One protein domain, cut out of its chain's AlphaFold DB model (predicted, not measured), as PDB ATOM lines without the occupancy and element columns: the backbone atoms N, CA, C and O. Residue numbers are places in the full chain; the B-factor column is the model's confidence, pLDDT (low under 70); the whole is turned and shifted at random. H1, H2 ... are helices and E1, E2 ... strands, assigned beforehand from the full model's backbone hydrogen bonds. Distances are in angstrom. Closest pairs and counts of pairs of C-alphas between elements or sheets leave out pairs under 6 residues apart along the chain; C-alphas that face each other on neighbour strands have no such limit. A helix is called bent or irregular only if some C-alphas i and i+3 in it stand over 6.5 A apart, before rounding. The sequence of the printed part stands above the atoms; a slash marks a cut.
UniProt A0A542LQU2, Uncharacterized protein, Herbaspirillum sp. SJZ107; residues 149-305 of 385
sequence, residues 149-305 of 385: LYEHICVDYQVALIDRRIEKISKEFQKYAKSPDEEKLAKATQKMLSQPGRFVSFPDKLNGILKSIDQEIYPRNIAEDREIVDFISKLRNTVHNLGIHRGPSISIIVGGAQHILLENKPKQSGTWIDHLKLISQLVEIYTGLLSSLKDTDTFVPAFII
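This is residues 149 to 305 of the 385 residues of an uncharacterized protein of Herbaspirillum sp. SJZ107 (UniProt A0A542LQU2). Two long helices, H5 and H6, make a V with the small strand hairpin E1 and E2 packed on both; away from this lobe reaches an arm, the long helical hairpin of H2 and H3. Short helices H4 and H1 lie between lobe and arm, with H7 packed on H1. The printed part has 157 residues, in order H1 H2 H3 H4 H5 E1 E2 H6 H7; the sheet E1 - E2 is antiparallel, the class mostly helix. The whole is loose, radius of gyration of the C-alphas 20.9 A, spanning 65 by 46 by 29 A.

Find E1, residues 250 to 254, from C-alpha 250 at (99.880, 58.443, 24.993), and E2, residues 257 to 261. H5, residues 222 to 241, runs 29.5 A and is neither bent nor irregular, but only just: C-alphas 236 and 239 are 6.1 A apart. H6, residues 272 to 291, runs 29.2 A. H4 is residues 202 to 212, H1 149 to 153, H3 182 to 193. H2, residues 155 to 177, runs 32.7 A to C-alpha 177 at (59.049, 65.882, 47.461). H7, residues 297 to 303, is irregular: C-alphas 298 and 301 are 8.1 A apart.

Look at the hairpin E1 and E2: N 252 and O 259 are 3.0 A apart, within hydrogen-bond range. The closest C-alphas of H5 and E1 are Ile 228 and Ile 252, 7.4 A. H5, with residues 225 to 232 alone, touches residues 278 to 285 of H6 at a steep tilt of 51 degrees, opposite ways; closest C-alphas Asp 225 and Ile 285, 6.6 A. H4 touches H1, closest C-alphas Ile 209 and Tyr 150, 5.9 A. H1 touches H7, closest C-alphas Leu 149 and Ala 302, 5.2 A. H2, with residues 169 to 176 alone, touches H3 in a hairpin, closest C-alphas Tyr 176 and Leu 185, 5.2 A. H1 to H4 have every O i to N i+4 pair within hydrogen-bond range, H5 and H6 13 of 16 each, H7 0 of 3 but 2 of 4 O i to N i+3 pairs.

The farthest C-alphas, Pro 180 and Ile 273, are 65.8 A apart. The printed part has no cut and no long link. Look for pLDDT under 70 at residues 196, 268 to 270 and 296 to 298.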
ATOM      1  N   LEU A 149      93.460  44.486  48.736       93.06
ATOM      2  CA  LEU A 149      94.023  45.499  49.618       93.06
ATOM      3  C   LEU A 149      92.957  46.532  49.999       93.06
ATOM      4  O   LEU A 149      92.682  46.727  51.180       93.06
ATOM      5  N   TYR A 150      92.285  47.113  49.002       92.56
ATOM      6  CA  TYR A 150      91.210  48.088  49.191       92.56
ATOM      7  C   TYR A 150      90.079  47.568  50.091       92.56
ATOM      8  O   TYR A 150      89.574  48.305  50.939       92.56
ATOM      9  N   GLU A 151      89.681  46.307  49.930       90.00
ATOM     10  CA  GLU A 151      88.627  45.692  50.744       90.00
ATOM     11  C   GLU A 151      88.974  45.645  52.237       90.00
ATOM     12  O   GLU A 151      88.073  45.781  53.061       90.00
ATOM     13  N   HIS A 152      90.257  45.515  52.583       89.25
ATOM     14  CA  HIS A 152      90.707  45.374  53.970       89.25
ATOM     15  C   HIS A 152      91.135  46.701  54.608       89.25
ATOM     16  O   HIS A 152      90.848  46.919  55.782       89.25
ATOM     17  N   ILE A 153      91.795  47.599  53.865       87.62
ATOM     18  CA  ILE A 153      92.361  48.832  54.450       87.62
ATOM     19  C   ILE A 153      91.466  50.064  54.267       87.62
ATOM     20  O   ILE A 153      91.623  51.058  54.971       87.62
ATOM     21  N   CYS A 154      90.532  50.037  53.311       86.56
ATOM     22  CA  CYS A 154      89.692  51.191  52.975       86.56
ATOM     23  C   CYS A 154      88.245  51.033  53.468       86.56
ATOM     24  O   CYS A 154      87.347  51.636  52.882       86.56
ATOM     25  N   VAL A 155      87.995  50.250  54.523       81.19
ATOM     26  CA  VAL A 155      86.639  50.019  55.062       81.19
ATOM     27  C   VAL A 155      85.951  51.343  55.408       81.19
ATOM     28  O   VAL A 155      84.860  51.616  54.911       81.19
ATOM     29  N   ASP A 156      86.624  52.230  56.142       78.38
ATOM     30  CA  ASP A 156      86.071  53.544  56.503       78.38
ATOM     31  C   ASP A 156      85.810  54.427  55.277       78.38
ATOM     32  O   ASP A 156      84.814  55.150  55.200       78.38
ATOM     33  N   TYR A 157      86.677  54.341  54.266       76.19
ATOM     34  CA  TYR A 157      86.491  55.061  53.010       76.19
ATOM     35  C   TYR A 157      85.278  54.535  52.229       76.19
ATOM     36  O   TYR A 157      84.537  55.325  51.641       76.19
ATOM     37  N   GLN A 158      85.035  53.222  52.246       78.31
ATOM     38  CA  GLN A 158      83.842  52.615  51.652       78.31
ATOM     39  C   GLN A 158      82.568  53.068  52.373       78.31
ATOM     40  O   GLN A 158      81.602  53.452  51.710       78.31
ATOM     41  N   VAL A 159      82.577  53.090  53.711       79.75
ATOM     42  CA  VAL A 159      81.458  53.596  54.522       79.75
ATOM     43  C   VAL A 159      81.182  55.062  54.181       79.75
ATOM     44  O   VAL A 159      80.069  55.403  53.780       79.75
ATOM     45  N   ALA A 160      82.211  55.913  54.183       79.56
ATOM     46  CA  ALA A 160      82.071  57.329  53.849       79.56
ATOM     47  C   ALA A 160      81.558  57.572  52.413       79.56
ATOM     48  O   ALA A 160      80.830  58.538  52.157       79.56
ATOM     49  N   LEU A 161      81.924  56.720  51.449       77.62
ATOM     50  CA  LEU A 161      81.387  56.782  50.085       77.62
ATOM     51  C   LEU A 161      79.891  56.451  50.040       77.62
ATOM     52  O   LEU A 161      79.138  57.133  49.336       77.62
ATOM     53  N   ILE A 162      79.462  55.432  50.788       80.81
ATOM     54  CA  ILE A 162      78.049  55.056  50.913       80.81
ATOM     55  C   ILE A 162      77.262  56.201  51.555       80.81
ATOM     56  O   ILE A 162      76.237  56.603  51.001       80.81
ATOM     57  N   ASP A 163      77.772  56.790  52.633       84.56
ATOM     58  CA  ASP A 163      77.112  57.894  53.335       84.56
ATOM     59  C   ASP A 163      76.940  59.116  52.429       84.56
ATOM     60  O   ASP A 163      75.830  59.624  52.259       84.56
ATOM     61  N   ARG A 164      77.999  59.531  51.719       83.44
ATOM     62  CA  ARG A 164      77.917  60.623  50.730       83.44
ATOM     63  C   ARG A 164      76.904  60.339  49.626       83.44
ATOM     64  O   ARG A 164      76.282  61.265  49.096       83.44
ATOM     65  N   ARG A 165      76.745  59.076  49.229       82.62
ATOM     66  CA  ARG A 165      75.743  58.679  48.235       82.62
ATOM     67  C   ARG A 165      74.332  58.776  48.809       82.62
ATOM     68  O   ARG A 165      73.465  59.343  48.145       82.62
ATOM     69  N   ILE A 166      74.114  58.277  50.024       86.00
ATOM     70  CA  ILE A 166      72.840  58.404  50.741       86.00
ATOM     71  C   ILE A 166      72.471  59.882  50.884       86.00
ATOM     72  O   ILE A 166      71.334  60.252  50.595       86.00
ATOM     73  N   GLU A 167      73.425  60.749  51.220       88.69
ATOM     74  CA  GLU A 167      73.205  62.195  51.290       88.69
ATOM     75  C   GLU A 167      72.792  62.799  49.944       88.69
ATOM     76  O   GLU A 167      71.857  63.601  49.888       88.69
ATOM     77  N   LYS A 168      73.466  62.436  48.843       87.94
ATOM     78  CA  LYS A 168      73.111  62.920  47.496       87.94
ATOM     79  C   LYS A 168      71.705  62.482  47.097       87.94
ATOM     80  O   LYS A 168      70.926  63.315  46.637       87.94
ATOM     81  N   ILE A 169      71.369  61.209  47.310       88.31
ATOM     82  CA  ILE A 169      70.031  60.672  47.028       88.31
ATOM     83  C   ILE A 169      68.991  61.378  47.899       88.31
ATOM     84  O   ILE A 169      67.981  61.839  47.380       88.31
ATOM     85  N   SER A 170      69.265  61.555  49.193       89.50
ATOM     86  CA  SER A 170      68.367  62.248  50.124       89.50
ATOM     87  C   SER A 170      68.120  63.700  49.708       89.50
ATOM     88  O   SER A 170      66.985  64.171  49.756       89.50
ATOM     89  N   LYS A 171      69.154  64.410  49.237       91.88
ATOM     90  CA  LYS A 171      69.029  65.777  48.706       91.88
ATOM     91  C   LYS A 171      68.144  65.832  47.461       91.88
ATOM     92  O   LYS A 171      67.317  66.736  47.352       91.88
ATOM     93  N   GLU A 172      68.292  64.895  46.527       90.25
ATOM     94  CA  GLU A 172      67.437  64.844  45.333       90.25
ATOM     95  C   GLU A 172      66.003  64.399  45.671       90.25
ATOM     96  O   GLU A 172      65.052  64.985  45.157       90.25
ATOM     97  N   PHE A 173      65.824  63.474  46.618       90.44
ATOM     98  CA  PHE A 173      64.509  63.068  47.121       90.44
ATOM     99  C   PHE A 173      63.759  64.233  47.783       90.44
ATOM    100  O   PHE A 173      62.573  64.438  47.539       90.44
ATOM    101  N   GLN A 174      64.448  65.068  48.566       90.38
ATOM    102  CA  GLN A 174      63.845  66.275  49.140       90.38
ATOM    103  C   GLN A 174      63.430  67.297  48.073       90.38
ATOM    104  O   GLN A 174      62.405  67.960  48.235       90.38
ATOM    105  N   LYS A 175      64.202  67.443  46.986       87.94
ATOM    106  CA  LYS A 175      63.827  68.307  45.849       87.94
ATOM    107  C   LYS A 175      62.610  67.767  45.106       87.94
ATOM    108  O   LYS A 175      61.765  68.562  44.696       87.94
ATOM    109  N   TYR A 176      62.531  66.445  44.963       89.25
ATOM    110  CA  TYR A 176      61.384  65.748  44.395       89.25
ATOM    111  C   TYR A 176      60.130  66.002  45.244       89.25
ATOM    112  O   TYR A 176      59.162  66.564  44.752       89.25
ATOM    113  N   ALA A 177      60.188  65.728  46.551       86.81
ATOM    114  CA  ALA A 177      59.049  65.882  47.461       86.81
ATOM    115  C   ALA A 177      58.502  67.321  47.564       86.81
ATOM    116  O   ALA A 177      57.345  67.516  47.923       86.81
ATOM    117  N   LYS A 178      59.331  68.334  47.277       88.62
ATOM    118  CA  LYS A 178      58.967  69.759  47.358       88.62
ATOM    119  C   LYS A 178      58.610  70.392  46.008       88.62
ATOM    120  O   LYS A 178      58.257  71.569  45.990       88.62
ATOM    121  N   SER A 179      58.732  69.672  44.888       83.56
ATOM    122  CA  SER A 179      58.452  70.230  43.557       83.56
ATOM    123  C   SER A 179      57.031  69.917  43.092       83.56
ATOM    124  O   SER A 179      56.698  68.745  42.959       83.56
ATOM    125  N   PRO A 180      56.225  70.932  42.737       79.44
ATOM    126  CA  PRO A 180      54.951  70.738  42.039       79.44
ATOM    127  C   PRO A 180      55.103  70.619  40.506       79.44
ATOM    128  O   PRO A 180      54.112  70.541  39.794       79.44
ATOM    129  N   ASP A 181      56.334  70.661  39.992       90.25
ATOM    130  CA  ASP A 181      56.676  70.753  38.568       90.25
ATOM    131  C   ASP A 181      57.185  69.399  38.043       90.25
ATOM    132  O   ASP A 181      58.225  68.907  38.495       90.25
ATOM    133  N   GLU A 182      56.465  68.809  37.082       84.56
ATOM    134  CA  GLU A 182      56.779  67.507  36.476       84.56
ATOM    135  C   GLU A 182      58.181  67.437  35.860       84.56
ATOM    136  O   GLU A 182      58.846  66.405  35.972       84.56
ATOM    137  N   GLU A 183      58.693  68.524  35.275       85.69
ATOM    138  CA  GLU A 183      60.024  68.517  34.660       85.69
ATOM    139  C   GLU A 183      61.124  68.437  35.732       85.69
ATOM    140  O   GLU A 183      62.134  67.737  35.584       85.69
ATOM    141  N   LYS A 184      60.913  69.116  36.867       84.12
ATOM    142  CA  LYS A 184      61.814  69.040  38.027       84.12
ATOM    143  C   LYS A 184      61.735  67.684  38.715       84.12
ATOM    144  O   LYS A 184      62.778  67.171  39.130       84.12
ATOM    145  N   LEU A 185      60.543  67.088  38.788       87.50
ATOM    146  CA  LEU A 185      60.350  65.727  39.289       87.50
ATOM    147  C   LEU A 185      61.108  64.714  38.417       87.50
ATOM    148  O   LEU A 185      61.868  63.903  38.947       87.50
ATOM    149  N   ALA A 186      60.988  64.806  37.090       87.06
ATOM    150  CA  ALA A 186      61.705  63.941  36.155       87.06
ATOM    151  C   ALA A 186      63.233  64.086  36.285       87.06
ATOM    152  O   ALA A 186      63.944  63.082  36.397       87.06
ATOM    153  N   LYS A 187      63.749  65.322  36.365       89.50
ATOM    154  CA  LYS A 187      65.186  65.588  36.576       89.50
ATOM    155  C   LYS A 187      65.704  65.033  37.904       89.50
ATOM    156  O   LYS A 187      66.801  64.474  37.932       89.50
ATOM    157  N   ALA A 188      64.954  65.182  38.996       85.75
ATOM    158  CA  ALA A 188      65.339  64.638  40.299       85.75
ATOM    159  C   ALA A 188      65.374  63.100  40.270       85.75
ATOM    160  O   ALA A 188      66.355  62.498  40.707       85.75
ATOM    161  N   THR A 189      64.363  62.462  39.669       85.88
ATOM    162  CA  THR A 189      64.315  61.003  39.476       85.88
ATOM    163  C   THR A 189      65.496  60.501  38.654       85.88
ATOM    164  O   THR A 189      66.185  59.570  39.069       85.88
ATOM    165  N   GLN A 190      65.803  61.156  37.533       89.75
ATOM    166  CA  GLN A 190      66.939  60.782  36.693       89.75
ATOM    167  C   GLN A 190      68.272  60.901  37.444       89.75
ATOM    168  O   GLN A 190      69.124  60.026  37.313       89.75
ATOM    169  N   LYS A 191      68.448  61.939  38.274       88.12
ATOM    170  CA  LYS A 191      69.646  62.111  39.113       88.12
ATOM    171  C   LYS A 191      69.775  61.068  40.218       88.12
ATOM    172  O   LYS A 191      70.899  60.710  40.565       88.12
ATOM    173  N   MET A 192      68.663  60.595  40.781       87.19
ATOM    174  CA  MET A 192      68.670  59.494  41.749       87.19
ATOM    175  C   MET A 192      69.056  58.173  41.069       87.19
ATOM    176  O   MET A 192      69.931  57.468  41.568       87.19
ATOM    177  N   LEU A 193      68.470  57.878  39.904       85.12
ATOM    178  CA  LEU A 193      68.752  56.664  39.128       85.12
ATOM    179  C   LEU A 193      70.165  56.641  38.531       85.12
ATOM    180  O   LEU A 193      70.744  55.571  38.378       85.12
ATOM    181  N   SER A 194      70.741  57.807  38.224       84.62
ATOM    182  CA  SER A 194      72.105  57.910  37.699       84.62
ATOM    183  C   SER A 194      73.194  57.790  38.767       84.62
ATOM    184  O   SER A 194      74.374  57.778  38.416       84.62
ATOM    185  N   GLN A 195      72.842  57.697  40.060       80.88
ATOM    186  CA  GLN A 195      73.851  57.474  41.093       80.88
ATOM    187  C   GLN A 195      74.479  56.086  40.904       80.88
ATOM    188  O   GLN A 195      73.763  55.086  41.046       80.88
ATOM    189  N   PRO A 196      75.798  56.001  40.646       69.50
ATOM    190  CA  PRO A 196      76.480  54.737  40.382       69.50
ATOM    191  C   PRO A 196      76.269  53.768  41.543       69.50
ATOM    192  O   PRO A 196      76.164  54.206  42.685       69.50
ATOM    193  N   GLY A 197      76.159  52.468  41.240       70.00
ATOM    194  CA  GLY A 197      75.893  51.393  42.203       70.00
ATOM    195  C   GLY A 197      76.942  51.260  43.319       70.00
ATOM    196  O   GLY A 197      77.756  52.141  43.555       70.00
ATOM    197  N   ARG A 198      76.959  50.122  44.026       73.25
ATOM    198  CA  ARG A 198      78.056  49.809  44.976       73.25
ATOM    199  C   ARG A 198      79.398  49.529  44.276       73.25
ATOM    200  O   ARG A 198      80.381  49.220  44.933       73.25
ATOM    201  N   PHE A 199      79.425  49.603  42.949       79.38
ATOM    202  CA  PHE A 199      80.622  49.403  42.157       79.38
ATOM    203  C   PHE A 199      81.599  50.564  42.364       79.38
ATOM    204  O   PHE A 199      81.253  51.720  42.121       79.38
ATOM    205  N   VAL A 200      82.819  50.234  42.782       83.31
ATOM    206  CA  VAL A 200      83.951  51.161  42.861       83.31
ATOM    207  C   VAL A 200      84.928  50.777  41.756       83.31
ATOM    208  O   VAL A 200      85.334  49.614  41.669       83.31
ATOM    209  N   SER A 201      85.270  51.737  40.896       87.38
ATOM    210  CA  SER A 201      86.181  51.500  39.776       87.38
ATOM    211  C   SER A 201      87.599  51.188  40.271       87.38
ATOM    212  O   SER A 201      87.982  51.596  41.367       87.38
ATOM    213  N   PHE A 202      88.401  50.485  39.468       92.56
ATOM    214  CA  PHE A 202      89.798  50.211  39.815       92.56
ATOM    215  C   PHE A 202      90.608  51.491  40.137       92.56
ATOM    216  O   PHE A 202      91.225  51.530  41.205       92.56
ATOM    217  N   PRO A 203      90.547  52.576  39.332       91.44
ATOM    218  CA  PRO A 203      91.208  53.836  39.681       91.44
ATOM    219  C   PRO A 203      90.744  54.418  41.022       91.44
ATOM    220  O   PRO A 203      91.558  54.931  41.790       91.44
ATOM    221  N   ASP A 204      89.451  54.319  41.344       88.75
ATOM    222  CA  ASP A 204      88.921  54.795  42.626       88.75
ATOM    223  C   ASP A 204      89.410  53.951  43.808       88.75
ATOM    224  O   ASP A 204      89.661  54.503  44.881       88.75
ATOM    225  N   LYS A 205      89.581  52.638  43.615       93.25
ATOM    226  CA  LYS A 205      90.149  51.737  44.627       93.25
ATOM    227  C   LYS A 205      91.609  52.066  44.908       93.25
ATOM    228  O   LYS A 205      91.968  52.271  46.066       93.25
ATOM    229  N   LEU A 206      92.423  52.210  43.859       94.88
ATOM    230  CA  LEU A 206      93.819  52.633  43.990       94.88
ATOM    231  C   LEU A 206      93.922  54.002  44.679       94.88
ATOM    232  O   LEU A 206      94.718  54.186  45.594       94.88
ATOM    233  N   ASN A 207      93.063  54.953  44.306       91.62
ATOM    234  CA  ASN A 207      93.002  56.261  44.958       91.62
ATOM    235  C   ASN A 207      92.548  56.199  46.420       91.62
ATOM    236  O   ASN A 207      92.965  57.045  47.208       91.62
ATOM    237  N   GLY A 208      91.683  55.250  46.777       90.81
ATOM    238  CA  GLY A 208      91.327  54.972  48.164       90.81
ATOM    239  C   GLY A 208      92.550  54.525  48.958       90.81
ATOM    240  O   GLY A 208      92.873  55.147  49.964       90.81
ATOM    241  N   ILE A 209      93.282  53.531  48.447       93.44
ATOM    242  CA  ILE A 209      94.500  53.004  49.078       93.44
ATOM    243  C   ILE A 209      95.544  54.109  49.265       93.44
ATOM    244  O   ILE A 209      96.032  54.304  50.371       93.44
ATOM    245  N   LEU A 210      95.821  54.897  48.223       92.94
ATOM    246  CA  LEU A 210      96.787  56.003  48.277       92.94
ATOM    247  C   LEU A 210      96.438  57.079  49.324       92.94
ATOM    248  O   LEU A 210      97.314  57.817  49.767       92.94
ATOM    249  N   LYS A 211      95.162  57.206  49.709       89.88
ATOM    250  CA  LYS A 211      94.726  58.102  50.796       89.88
ATOM    251  C   LYS A 211      94.818  57.453  52.177       89.88
ATOM    252  O   LYS A 211      94.814  58.176  53.166       89.88
ATOM    253  N   SER A 212      94.830  56.123  52.233       89.31
ATOM    254  CA  SER A 212      94.890  55.333  53.465       89.31
ATOM    255  C   SER A 212      96.322  55.025  53.909       89.31
ATOM    256  O   SER A 212      96.542  54.807  55.098       89.31
ATOM    257  N   ILE A 213      97.284  55.000  52.985       91.44
ATOM    258  CA  ILE A 213      98.707  54.839  53.310       91.44
ATOM    259  C   ILE A 213      99.311  56.130  53.869       91.44
ATOM    260  O   ILE A 213      98.795  57.230  53.658       91.44
ATOM    261  N   ASP A 214     100.451  55.998  54.539       92.19
ATOM    262  CA  ASP A 214     101.281  57.135  54.913       92.19
ATOM    263  C   ASP A 214     102.139  57.585  53.720       92.19
ATOM    264  O   ASP A 214     103.068  56.899  53.295       92.19
ATOM    265  N   GLN A 215     101.791  58.741  53.154       92.69
ATOM    266  CA  GLN A 215     102.445  59.272  51.958       92.69
ATOM    267  C   GLN A 215     103.869  59.776  52.223       92.69
ATOM    268  O   GLN A 215     104.650  59.844  51.279       92.69
ATOM    269  N   GLU A 216     104.234  60.087  53.473       92.25
ATOM    270  CA  GLU A 216     105.577  60.585  53.815       92.25
ATOM    271  C   GLU A 216     106.627  59.467  53.794       92.25
ATOM    272  O   GLU A 216     107.805  59.714  53.545       92.25
ATOM    273  N   ILE A 217     106.202  58.224  54.034       93.56
ATOM    274  CA  ILE A 217     107.067  57.035  53.982       93.56
ATOM    275  C   ILE A 217     106.884  56.233  52.688       93.56
ATOM    276  O   ILE A 217     107.467  55.157  52.546       93.56
ATOM    277  N   TYR A 218     106.064  56.716  51.752       95.81
ATOM    278  CA  TYR A 218     105.908  56.095  50.442       95.81
ATOM    279  C   TYR A 218     107.189  56.273  49.624       95.81
ATOM    280  O   TYR A 218     107.568  57.403  49.321       95.81
ATOM    281  N   PRO A 219     107.890  55.181  49.257       94.88
ATOM    282  CA  PRO A 219     109.243  55.283  48.714       94.88
ATOM    283  C   PRO A 219     109.283  55.725  47.244       94.88
ATOM    284  O   PRO A 219     110.362  55.800  46.660       94.88
ATOM    285  N   ARG A 220     108.122  55.970  46.624       95.50
ATOM    286  CA  ARG A 220     107.965  56.232  45.189       95.50
ATOM    287  C   ARG A 220     107.189  57.522  44.935       95.50
ATOM    288  O   ARG A 220     106.643  58.139  45.847       95.50
ATOM    289  N   ASN A 221     107.111  57.938  43.674       95.69
ATOM    290  CA  ASN A 221     106.326  59.098  43.275       95.69
ATOM    291  C   ASN A 221     104.888  58.688  42.908       95.69
ATOM    292  O   ASN A 221     104.653  58.025  41.904       95.69
ATOM    293  N   ILE A 222     103.904  59.149  43.689       95.75
ATOM    294  CA  ILE A 222     102.482  58.818  43.484       95.75
ATOM    295  C   ILE A 222     101.961  59.251  42.104       95.75
ATOM    296  O   ILE A 222     101.100  58.579  41.534       95.75
ATOM    297  N   ALA A 223     102.413  60.395  41.581       95.19
ATOM    298  CA  ALA A 223     101.958  60.879  40.280       95.19
ATOM    299  C   ALA A 223     102.499  59.993  39.151       95.19
ATOM    300  O   ALA A 223     101.726  59.561  38.300       95.19
ATOM    301  N   GLU A 224     103.786  59.656  39.209       95.69
ATOM    302  CA  GLU A 224     104.442  58.760  38.252       95.69
ATOM    303  C   GLU A 224     103.828  57.354  38.281       95.69
ATOM    304  O   GLU A 224     103.448  56.815  37.244       95.69
ATOM    305  N   ASP A 225     103.611  56.789  39.469       97.12
ATOM    306  CA  ASP A 225     103.010  55.461  39.608       97.12
ATOM    307  C   ASP A 225     101.579  55.409  39.051       97.12
ATOM    308  O   ASP A 225     101.164  54.406  38.466       97.12
ATOM    309  N   ARG A 226     100.810  56.501  39.173       96.38
ATOM    310  CA  ARG A 226      99.488  56.610  38.538       96.38
ATOM    311  C   ARG A 226      99.585  56.612  37.018       96.38
ATOM    312  O   ARG A 226      98.767  55.954  36.378       96.38
ATOM    313  N   GLU A 227     100.545  57.337  36.451       96.56
ATOM    314  CA  GLU A 227     100.772  57.360  35.004       96.56
ATOM    315  C   GLU A 227     101.184  55.980  34.485       96.56
ATOM    316  O   GLU A 227     100.635  55.518  33.483       96.56
ATOM    317  N   ILE A 228     102.067  55.279  35.204       97.69
ATOM    318  CA  ILE A 228     102.481  53.905  34.886       97.69
ATOM    319  C   ILE A 228     101.271  52.964  34.888       97.69
ATOM    320  O   ILE A 228     101.025  52.261  33.904       97.69
ATOM    321  N   VAL A 229     100.480  52.961  35.965       98.06
ATOM    322  CA  VAL A 229      99.311  52.074  36.089       98.06
ATOM    323  C   VAL A 229      98.262  52.376  35.017       98.06
ATOM    324  O   VAL A 229      97.718  51.446  34.417       98.06
ATOM    325  N   ASP A 230      97.981  53.652  34.745       96.56
ATOM    326  CA  ASP A 230      97.037  54.064  33.701       96.56
ATOM    327  C   ASP A 230      97.520  53.648  32.302       96.56
ATOM    328  O   ASP A 230      96.747  53.094  31.512       96.56
ATOM    329  N   PHE A 231      98.809  53.833  32.006       96.31
ATOM    330  CA  PHE A 231      99.405  53.400  30.745       96.31
ATOM    331  C   PHE A 231      99.296  51.882  30.559       96.31
ATOM    332  O   PHE A 231      98.816  51.423  29.519       96.31
ATOM    333  N   ILE A 232      99.684  51.090  31.567       96.56
ATOM    334  CA  ILE A 232      99.620  49.623  31.491       96.56
ATOM    335  C   ILE A 232      98.165  49.151  31.401       96.56
ATOM    336  O   ILE A 232      97.873  48.231  30.638       96.56
ATOM    337  N   SER A 233      97.230  49.805  32.097       95.75
ATOM    338  CA  SER A 233      95.797  49.507  31.989       95.75
ATOM    339  C   SER A 233      95.287  49.685  30.554       95.75
ATOM    340  O   SER A 233      94.624  48.803  30.000       95.75
ATOM    341  N   LYS A 234      95.652  50.795  29.902       94.88
ATOM    342  CA  LYS A 234      95.300  51.059  28.498       94.88
ATOM    343  C   LYS A 234      95.962  50.068  27.548       94.88
ATOM    344  O   LYS A 234      95.292  49.574  26.643       94.88
ATOM    345  N   LEU A 235      97.229  49.723  27.787       93.88
ATOM    346  CA  LEU A 235      97.933  48.695  27.024       93.88
ATOM    347  C   LEU A 235      97.239  47.333  27.151       93.88
ATOM    348  O   LEU A 235      96.950  46.699  26.140       93.88
ATOM    349  N   ARG A 236      96.895  46.906  28.368       93.81
ATOM    350  CA  ARG A 236      96.154  45.663  28.625       93.81
ATOM    351  C   ARG A 236      94.823  45.637  27.877       93.81
ATOM    352  O   ARG A 236      94.468  44.617  27.295       93.81
ATOM    353  N   ASN A 237      94.104  46.757  27.826       93.38
ATOM    354  CA  ASN A 237      92.812  46.850  27.137       93.38
ATOM    355  C   ASN A 237      92.902  46.707  25.609       93.38
ATOM    356  O   ASN A 237      91.877  46.495  24.957       93.38
ATOM    357  N   THR A 238      94.102  46.767  25.022       92.50
ATOM    358  CA  THR A 238      94.292  46.478  23.593       92.50
ATOM    359  C   THR A 238      93.974  45.025  23.235       92.50
ATOM    360  O   THR A 238      93.616  44.767  22.087       92.50
ATOM    361  N   VAL A 239      93.989  44.088  24.198       91.94
ATOM    362  CA  VAL A 239      93.596  42.681  23.977       91.94
ATOM    363  C   VAL A 239      92.182  42.557  23.397       91.94
ATOM    364  O   VAL A 239      91.930  41.735  22.521       91.94
ATOM    365  N   HIS A 240      91.267  43.450  23.791       89.94
ATOM    366  CA  HIS A 240      89.891  43.485  23.284       89.94
ATOM    367  C   HIS A 240      89.782  44.014  21.845       89.94
ATOM    368  O   HIS A 240      88.724  43.926  21.230       89.94
ATOM    369  N   ASN A 241      90.873  44.561  21.310       90.25
ATOM    370  CA  ASN A 241      90.962  45.193  19.999       90.25
ATOM    371  C   ASN A 241      92.074  44.562  19.144       90.25
ATOM    372  O   ASN A 241      92.663  45.251  18.311       90.25
ATOM    373  N   LEU A 242      92.383  43.276  19.355       86.56
ATOM    374  CA  LEU A 242      93.428  42.543  18.623       86.56
ATOM    375  C   LEU A 242      94.817  43.204  18.732       86.56
ATOM    376  O   LEU A 242      95.570  43.270  17.765       86.56
ATOM    377  N   GLY A 243      95.132  43.766  19.901       86.06
ATOM    378  CA  GLY A 243      96.390  44.468  20.161       86.06
ATOM    379  C   GLY A 243      96.433  45.918  19.663       86.06
ATOM    380  O   GLY A 243      97.475  46.559  19.781       86.06
ATOM    381  N   ILE A 244      95.327  46.464  19.136       90.44
ATOM    382  CA  ILE A 244      95.251  47.836  18.607       90.44
ATOM    383  C   ILE A 244      94.757  48.812  19.681       90.44
ATOM    384  O   ILE A 244      93.693  48.629  20.277       90.44
ATOM    385  N   HIS A 245      95.487  49.909  19.890       93.62
ATOM    386  CA  HIS A 245      95.049  50.993  20.770       93.62
ATOM    387  C   HIS A 245      93.998  51.865  20.082       93.62
ATOM    388  O   HIS A 245      94.234  52.395  19.002       93.62
ATOM    389  N   ARG A 246      92.821  52.018  20.695       92.38
ATOM    390  CA  ARG A 246      91.699  52.814  20.151       92.38
ATOM    391  C   ARG A 246      91.520  54.173  20.830       92.38
ATOM    392  O   ARG A 246      90.622  54.917  20.455       92.38
ATOM    393  N   GLY A 247      92.323  54.474  21.850       91.56
ATOM    394  CA  GLY A 247      92.287  55.762  22.540       91.56
ATOM    395  C   GLY A 247      93.241  56.794  21.929       91.56
ATOM    396  O   GLY A 247      93.982  56.473  20.998       91.56
ATOM    397  N   PRO A 248      93.278  58.014  22.497       94.06
ATOM    398  CA  PRO A 248      94.266  59.025  22.139       94.06
ATOM    399  C   PRO A 248      95.687  58.503  22.330       94.06
ATOM    400  O   PRO A 248      95.942  57.712  23.246       94.06
ATOM    401  N   SER A 249      96.609  58.975  21.494       94.94
ATOM    402  CA  SER A 249      98.023  58.642  21.637       94.94
ATOM    403  C   SER A 249      98.549  59.073  23.008       94.94
ATOM    404  O   SER A 249      98.316  60.205  23.430       94.94
ATOM    405  N   ILE A 250      99.264  58.180  23.687       94.75
ATOM    406  CA  ILE A 250      99.880  58.443  24.993       94.75
ATOM    407  C   ILE A 250     101.317  57.936  25.026       94.75
ATOM    408  O   ILE A 250     101.657  56.963  24.347       94.75
ATOM    409  N   SER A 251     102.149  58.580  25.837       93.88
ATOM    410  CA  SER A 251     103.519  58.151  26.080       93.88
ATOM    411  C   SER A 251     103.939  58.398  27.522       93.88
ATOM    412  O   SER A 251     103.470  59.338  28.157       93.88
ATOM    413  N   ILE A 252     104.823  57.537  28.016       94.88
ATOM    414  CA  ILE A 252     105.484  57.660  29.319       94.88
ATOM    415  C   ILE A 252     106.969  57.324  29.167       94.88
ATOM    416  O   ILE A 252     107.372  56.702  28.177       94.88
ATOM    417  N   ILE A 253     107.781  57.728  30.142       92.31
ATOM    418  CA  ILE A 253     109.200  57.370  30.224       92.31
ATOM    419  C   ILE A 253     109.410  56.590  31.516       92.31
ATOM    420  O   ILE A 253     109.074  57.092  32.581       92.31
ATOM    421  N   VAL A 254     109.971  55.387  31.421       91.12
ATOM    422  CA  VAL A 254     110.276  54.532  32.577       91.12
ATOM    423  C   VAL A 254     111.688  53.992  32.410       91.12
ATOM    424  O   VAL A 254     112.032  53.462  31.356       91.12
ATOM    425  N   GLY A 255     112.546  54.178  33.417       83.56
ATOM    426  CA  GLY A 255     113.936  53.699  33.367       83.56
ATOM    427  C   GLY A 255     114.753  54.243  32.185       83.56
ATOM    428  O   GLY A 255     115.663  53.574  31.706       83.56
ATOM    429  N   GLY A 256     114.404  55.431  31.675       87.06
ATOM    430  CA  GLY A 256     115.024  56.039  30.491       87.06
ATOM    431  C   GLY A 256     114.500  55.527  29.142       87.06
ATOM    432  O   GLY A 256     114.871  56.084  28.110       87.06
ATOM    433  N   ALA A 257     113.616  54.524  29.126       90.75
ATOM    434  CA  ALA A 257     112.963  54.029  27.920       90.75
ATOM    435  C   ALA A 257     111.622  54.742  27.689       90.75
ATOM    436  O   ALA A 257     110.842  54.961  28.617       90.75
ATOM    437  N   GLN A 258     111.340  55.103  26.435       92.00
ATOM    438  CA  GLN A 258     110.065  55.699  26.049       92.00
ATOM    439  C   GLN A 258     109.071  54.609  25.637       92.00
ATOM    440  O   GLN A 258     109.347  53.804  24.748       92.00
ATOM    441  N   HIS A 259     107.879  54.631  26.229       92.44
ATOM    442  CA  HIS A 259     106.778  53.735  25.884       92.44
ATOM    443  C   HIS A 259     105.652  54.534  25.245       92.44
ATOM    444  O   HIS A 259     105.252  55.567  25.779       92.44
ATOM    445  N   ILE A 260     105.141  54.075  24.100       93.00
ATOM    446  CA  ILE A 260     104.152  54.818  23.312       93.00
ATOM    447  C   ILE A 260     103.008  53.890  22.894       93.00
ATOM    448  O   ILE A 260     103.232  52.808  22.348       93.00
ATOM    449  N   LEU A 261     101.772  54.342  23.101       93.19
ATOM    450  CA  LEU A 261     100.586  53.794  22.449       93.19
ATOM    451  C   LEU A 261     100.072  54.836  21.466       93.19
ATOM    452  O   LEU A 261      99.609  55.894  21.882       93.19
ATOM    453  N   LEU A 262     100.163  54.547  20.171       93.25
ATOM    454  CA  LEU A 262      99.640  55.421  19.122       93.25
ATOM    455  C   LEU A 262      98.189  55.064  18.808       93.25
ATOM    456  O   LEU A 262      97.820  53.891  18.761       93.25
ATOM    457  N   GLU A 263      97.376  56.081  18.557       95.06
ATOM    458  CA  GLU A 263      95.982  55.904  18.162       95.06
ATOM    459  C   GLU A 263      95.850  55.031  16.899       95.06
ATOM    460  O   GLU A 263      96.522  55.242  15.887       95.06
ATOM    461  N   ASN A 264      94.944  54.052  16.953       93.00
ATOM    462  CA  ASN A 264      94.630  53.089  15.894       93.00
ATOM    463  C   ASN A 264      95.839  52.291  15.380       93.00
ATOM    464  O   ASN A 264      95.836  51.805  14.244       93.00
ATOM    465  N   LYS A 265      96.870  52.128  16.210       89.62
ATOM    466  CA  LYS A 265      98.046  51.315  15.902       89.62
ATOM    467  C   LYS A 265      98.210  50.193  16.924       89.62
ATOM    468  O   LYS A 265      97.770  50.337  18.069       89.62
ATOM    469  N   PRO A 266      98.840  49.072  16.530       84.75
ATOM    470  CA  PRO A 266      99.354  48.137  17.512       84.75
ATOM    471  C   PRO A 266     100.394  48.839  18.384       84.75
ATOM    472  O   PRO A 266     101.013  49.825  17.962       84.75
ATOM    473  N   LYS A 267     100.598  48.324  19.597       77.81
ATOM    474  CA  LYS A 267     101.682  48.791  20.461       77.81
ATOM    475  C   LYS A 267     103.003  48.756  19.682       77.81
ATOM    476  O   LYS A 267     103.433  47.701  19.223       77.81
ATOM    477  N   GLN A 268     103.656  49.909  19.576       67.25
ATOM    478  CA  GLN A 268     105.039  49.982  19.127       67.25
ATOM    479  C   GLN A 268     105.912  49.766  20.361       67.25
ATOM    480  O   GLN A 268     106.045  50.645  21.210       67.25
ATOM    481  N   SER A 269     106.417  48.548  20.530       56.75
ATOM    482  CA  SER A 269     107.397  48.268  21.577       56.75
ATOM    483  C   SER A 269     108.740  48.898  21.207       56.75
ATOM    484  O   SER A 269     109.138  48.847  20.045       56.75
ATOM    485  N   GLY A 270     109.473  49.384  22.212       67.38
ATOM    486  CA  GLY A 270     110.933  49.291  22.196       67.38
ATOM    487  C   GLY A 270     111.371  47.821  22.266       67.38
ATOM    488  O   GLY A 270     110.709  46.934  21.720       67.38
ATOM    489  N   THR A 271     112.452  47.516  22.976       85.94
ATOM    490  CA  THR A 271     112.827  46.109  23.179       85.94
ATOM    491  C   THR A 271     111.812  45.400  24.091       85.94
ATOM    492  O   THR A 271     111.132  46.029  24.909       85.94
ATOM    493  N   TRP A 272     111.692  44.071  23.982       89.94
ATOM    494  CA  TRP A 272     110.874  43.296  24.928       89.94
ATOM    495  C   TRP A 272     111.376  43.430  26.367       89.94
ATOM    496  O   TRP A 272     110.575  43.408  27.292       89.94
ATOM    497  N   ILE A 273     112.677  43.656  26.546       92.62
ATOM    498  CA  ILE A 273     113.307  43.901  27.845       92.62
ATOM    499  C   ILE A 273     112.732  45.169  28.483       92.62
ATOM    500  O   ILE A 273     112.295  45.133  29.629       92.62
ATOM    501  N   ASP A 274     112.659  46.272  27.734       92.81
ATOM    502  CA  ASP A 274     112.085  47.527  28.241       92.81
ATOM    503  C   ASP A 274     110.608  47.348  28.605       92.81
ATOM    504  O   ASP A 274     110.129  47.874  29.607       92.81
ATOM    505  N   HIS A 275     109.873  46.568  27.809       92.94
ATOM    506  CA  HIS A 275     108.486  46.233  28.125       92.94
ATOM    507  C   HIS A 275     108.362  45.445  29.432       92.94
ATOM    508  O   HIS A 275     107.517  45.776  30.256       92.94
ATOM    509  N   LEU A 276     109.199  44.432  29.644       95.25
ATOM    510  CA  LEU A 276     109.193  43.653  30.882       95.25
ATOM    511  C   LEU A 276     109.539  44.519  32.101       95.25
ATOM    512  O   LEU A 276     108.851  44.420  33.113       95.25
ATOM    513  N   LYS A 277     110.506  45.435  31.971       94.38
ATOM    514  CA  LYS A 277     110.843  46.429  33.006       94.38
ATOM    515  C   LYS A 277     109.689  47.381  33.320       94.38
ATOM    516  O   LYS A 277     109.475  47.726  34.475       94.38
ATOM    517  N   LEU A 278     108.915  47.794  32.314       95.94
ATOM    518  CA  LEU A 278     107.693  48.565  32.548       95.94
ATOM    519  C   LEU A 278     106.677  47.752  33.363       95.94
ATOM    520  O   LEU A 278     106.077  48.277  34.294       95.94
ATOM    521  N   ILE A 279     106.468  46.478  33.018       97.06
ATOM    522  CA  ILE A 279     105.500  45.627  33.720       97.06
ATOM    523  C   ILE A 279     105.961  45.295  35.149       97.06
ATOM    524  O   ILE A 279     105.113  45.236  36.042       97.06
ATOM    525  N   SER A 280     107.269  45.148  35.397       96.62
ATOM    526  CA  SER A 280     107.812  44.898  36.743       96.62
ATOM    527  C   SER A 280     107.504  46.031  37.726       96.62
ATOM    528  O   SER A 280     107.284  45.766  38.907       96.62
ATOM    529  N   GLN A 281     107.331  47.268  37.236       97.88
ATOM    530  CA  GLN A 281     106.927  48.408  38.067       97.88
ATOM    531  C   GLN A 281     105.635  48.147  38.851       97.88
ATOM    532  O   GLN A 281     105.463  48.699  39.931       97.88
ATOM    533  N   LEU A 282     104.729  47.287  38.370       98.50
ATOM    534  CA  LEU A 282     103.520  46.928  39.121       98.50
ATOM    535  C   LEU A 282     103.840  46.251  40.467       98.50
ATOM    536  O   LEU A 282     103.147  46.496  41.457       98.50
ATOM    537  N   VAL A 283     104.887  45.421  40.514       98.00
ATOM    538  CA  VAL A 283     105.353  44.756  41.741       98.00
ATOM    539  C   VAL A 283     105.956  45.782  42.696       98.00
ATOM    540  O   VAL A 283     105.633  45.780  43.888       98.00
ATOM    541  N   GLU A 284     106.780  46.692  42.180       97.62
ATOM    542  CA  GLU A 284     107.387  47.761  42.975       97.62
ATOM    543  C   GLU A 284     106.340  48.729  43.538       97.62
ATOM    544  O   GLU A 284     106.399  49.082  44.716       97.62
ATOM    545  N   ILE A 285     105.351  49.121  42.729       98.31
ATOM    546  CA  ILE A 285     104.238  49.981  43.149       98.31
ATOM    547  C   ILE A 285     103.482  49.317  44.293       98.31
ATOM    548  O   ILE A 285     103.326  49.916  45.354       98.31
ATOM    549  N   TYR A 286     103.054  48.062  44.124       97.50
ATOM    550  CA  TYR A 286     102.337  47.357  45.186       97.50
ATOM    551  C   TYR A 286     103.182  47.221  46.457       97.50
ATOM    552  O   TYR A 286     102.682  47.418  47.560       97.50
ATOM    553  N   THR A 287     104.476  46.941  46.307       96.12
ATOM    554  CA  THR A 287     105.417  46.863  47.431       96.12
ATOM    555  C   THR A 287     105.552  48.191  48.162       96.12
ATOM    556  O   THR A 287     105.561  48.212  49.395       96.12
ATOM    557  N   GLY A 288     105.610  49.302  47.423       95.94
ATOM    558  CA  GLY A 288     105.569  50.644  47.985       95.94
ATOM    559  C   GLY A 288     104.298  50.857  48.801       95.94
ATOM    560  O   GLY A 288     104.380  51.305  49.939       95.94
ATOM    561  N   LEU A 289     103.135  50.458  48.266       95.44
ATOM    562  CA  LEU A 289     101.858  50.583  48.976       95.44
ATOM    563  C   LEU A 289     101.872  49.796  50.291       95.44
ATOM    564  O   LEU A 289     101.461  50.336  51.313       95.44
ATOM    565  N   LEU A 290     102.367  48.551  50.278       93.44
ATOM    566  CA  LEU A 290     102.467  47.724  51.483       93.44
ATOM    567  C   LEU A 290     103.410  48.320  52.528       93.44
ATOM    568  O   LEU A 290     103.071  48.370  53.706       93.44
ATOM    569  N   SER A 291     104.573  48.800  52.087       92.06
ATOM    570  CA  SER A 291     105.603  49.365  52.967       92.06
ATOM    571  C   SER A 291     105.151  50.653  53.663       92.06
ATOM    572  O   SER A 291     105.745  51.058  54.657       92.06
ATOM    573  N   SER A 292     104.106  51.298  53.144       93.50
ATOM    574  CA  SER A 292     103.552  52.551  53.663       93.50
ATOM    575  C   SER A 292     102.301  52.371  54.518       93.50
ATOM    576  O   SER A 292     101.649  53.353  54.887       93.50
ATOM    577  N   LEU A 293     101.940  51.130  54.841       89.69
ATOM    578  CA  LEU A 293     100.879  50.839  55.797       89.69
ATOM    579  C   LEU A 293     101.431  50.939  57.220       89.69
ATOM    580  O   LEU A 293     102.453  50.347  57.547       89.69
ATOM    581  N   LYS A 294     100.730  51.681  58.084       72.00
ATOM    582  CA  LYS A 294     101.161  51.936  59.472       72.00
ATOM    583  C   LYS A 294     101.133  50.701  60.379       72.00
ATOM    584  O   LYS A 294     101.784  50.716  61.415       72.00
ATOM    585  N   ASP A 295     100.367  49.674  60.012       72.62
ATOM    586  CA  ASP A 295     100.178  48.451  60.797       72.62
ATOM    587  C   ASP A 295     100.025  47.244  59.864       72.62
ATOM    588  O   ASP A 295      98.920  46.841  59.507       72.62
ATOM    589  N   THR A 296     101.144  46.703  59.389       67.88
ATOM    590  CA  THR A 296     101.155  45.571  58.453       67.88
ATOM    591  C   THR A 296     100.642  44.273  59.081       67.88
ATOM    592  O   THR A 296     100.015  43.476  58.384       67.88
ATOM    593  N   ASP A 297     100.832  44.074  60.386       69.81
ATOM    594  CA  ASP A 297     100.453  42.831  61.071       69.81
ATOM    595  C   ASP A 297      98.928  42.661  61.132       69.81
ATOM    596  O   ASP A 297      98.405  41.561  60.932       69.81
ATOM    597  N   THR A 298      98.194  43.762  61.301       69.44
ATOM    598  CA  THR A 298      96.722  43.758  61.283       69.44
ATOM    599  C   THR A 298      96.143  43.372  59.912       69.44
ATOM    600  O   THR A 298      95.022  42.866  59.823       69.44
ATOM    601  N   PHE A 299      96.903  43.549  58.829       75.38
ATOM    602  CA  PHE A 299      96.413  43.376  57.461       75.38
ATOM    603  C   PHE A 299      97.006  42.172  56.724       75.38
ATOM    604  O   PHE A 299      96.781  42.044  55.524       75.38
ATOM    605  N   VAL A 300      97.673  41.235  57.407       77.75
ATOM    606  CA  VAL A 300      98.195  39.997  56.788       77.75
ATOM    607  C   VAL A 300      97.174  39.294  55.868       77.75
ATOM    608  O   VAL A 300      97.543  38.935  54.743       77.75
ATOM    609  N   PRO A 301      95.875  39.160  56.229       78.75
ATOM    610  CA  PRO A 301      94.879  38.574  55.329       78.75
ATOM    611  C   PRO A 301      94.676  39.346  54.015       78.75
ATOM    612  O   PRO A 301      94.264  38.755  53.018       78.75
ATOM    613  N   ALA A 302      94.968  40.647  53.976       83.25
ATOM    614  CA  ALA A 302      94.860  41.478  52.780       83.25
ATOM    615  C   ALA A 302      95.953  41.166  51.746       83.25
ATOM    616  O   ALA A 302      95.725  41.344  50.549       83.25
ATOM    617  N   PHE A 303      97.112  40.676  52.193       87.25
ATOM    618  CA  PHE A 303      98.299  40.476  51.351       87.25
ATOM    619  C   PHE A 303      98.537  39.011  50.982       87.25
ATOM    620  O   PHE A 303      99.301  38.725  50.060       87.25
ATOM    621  N   ILE A 304      97.896  38.086  51.709       90.88
ATOM    622  CA  ILE A 304      98.146  36.650  51.598       90.88
ATOM    623  C   ILE A 304      96.836  35.860  51.554       90.88
ATOM    624  O   ILE A 304      95.891  36.120  52.300       90.88
ATOM    625  N   ILE A 305      96.796  34.853  50.681       93.00
ATOM    626  CA  ILE A 305      95.746  33.836  50.625       93.00
ATOM    627  C   ILE A 305      96.400  32.466  50.835       93.00
ATOM    628  O   ILE A 305      97.095  31.983  49.937       93.00
TER     629      ILE A 305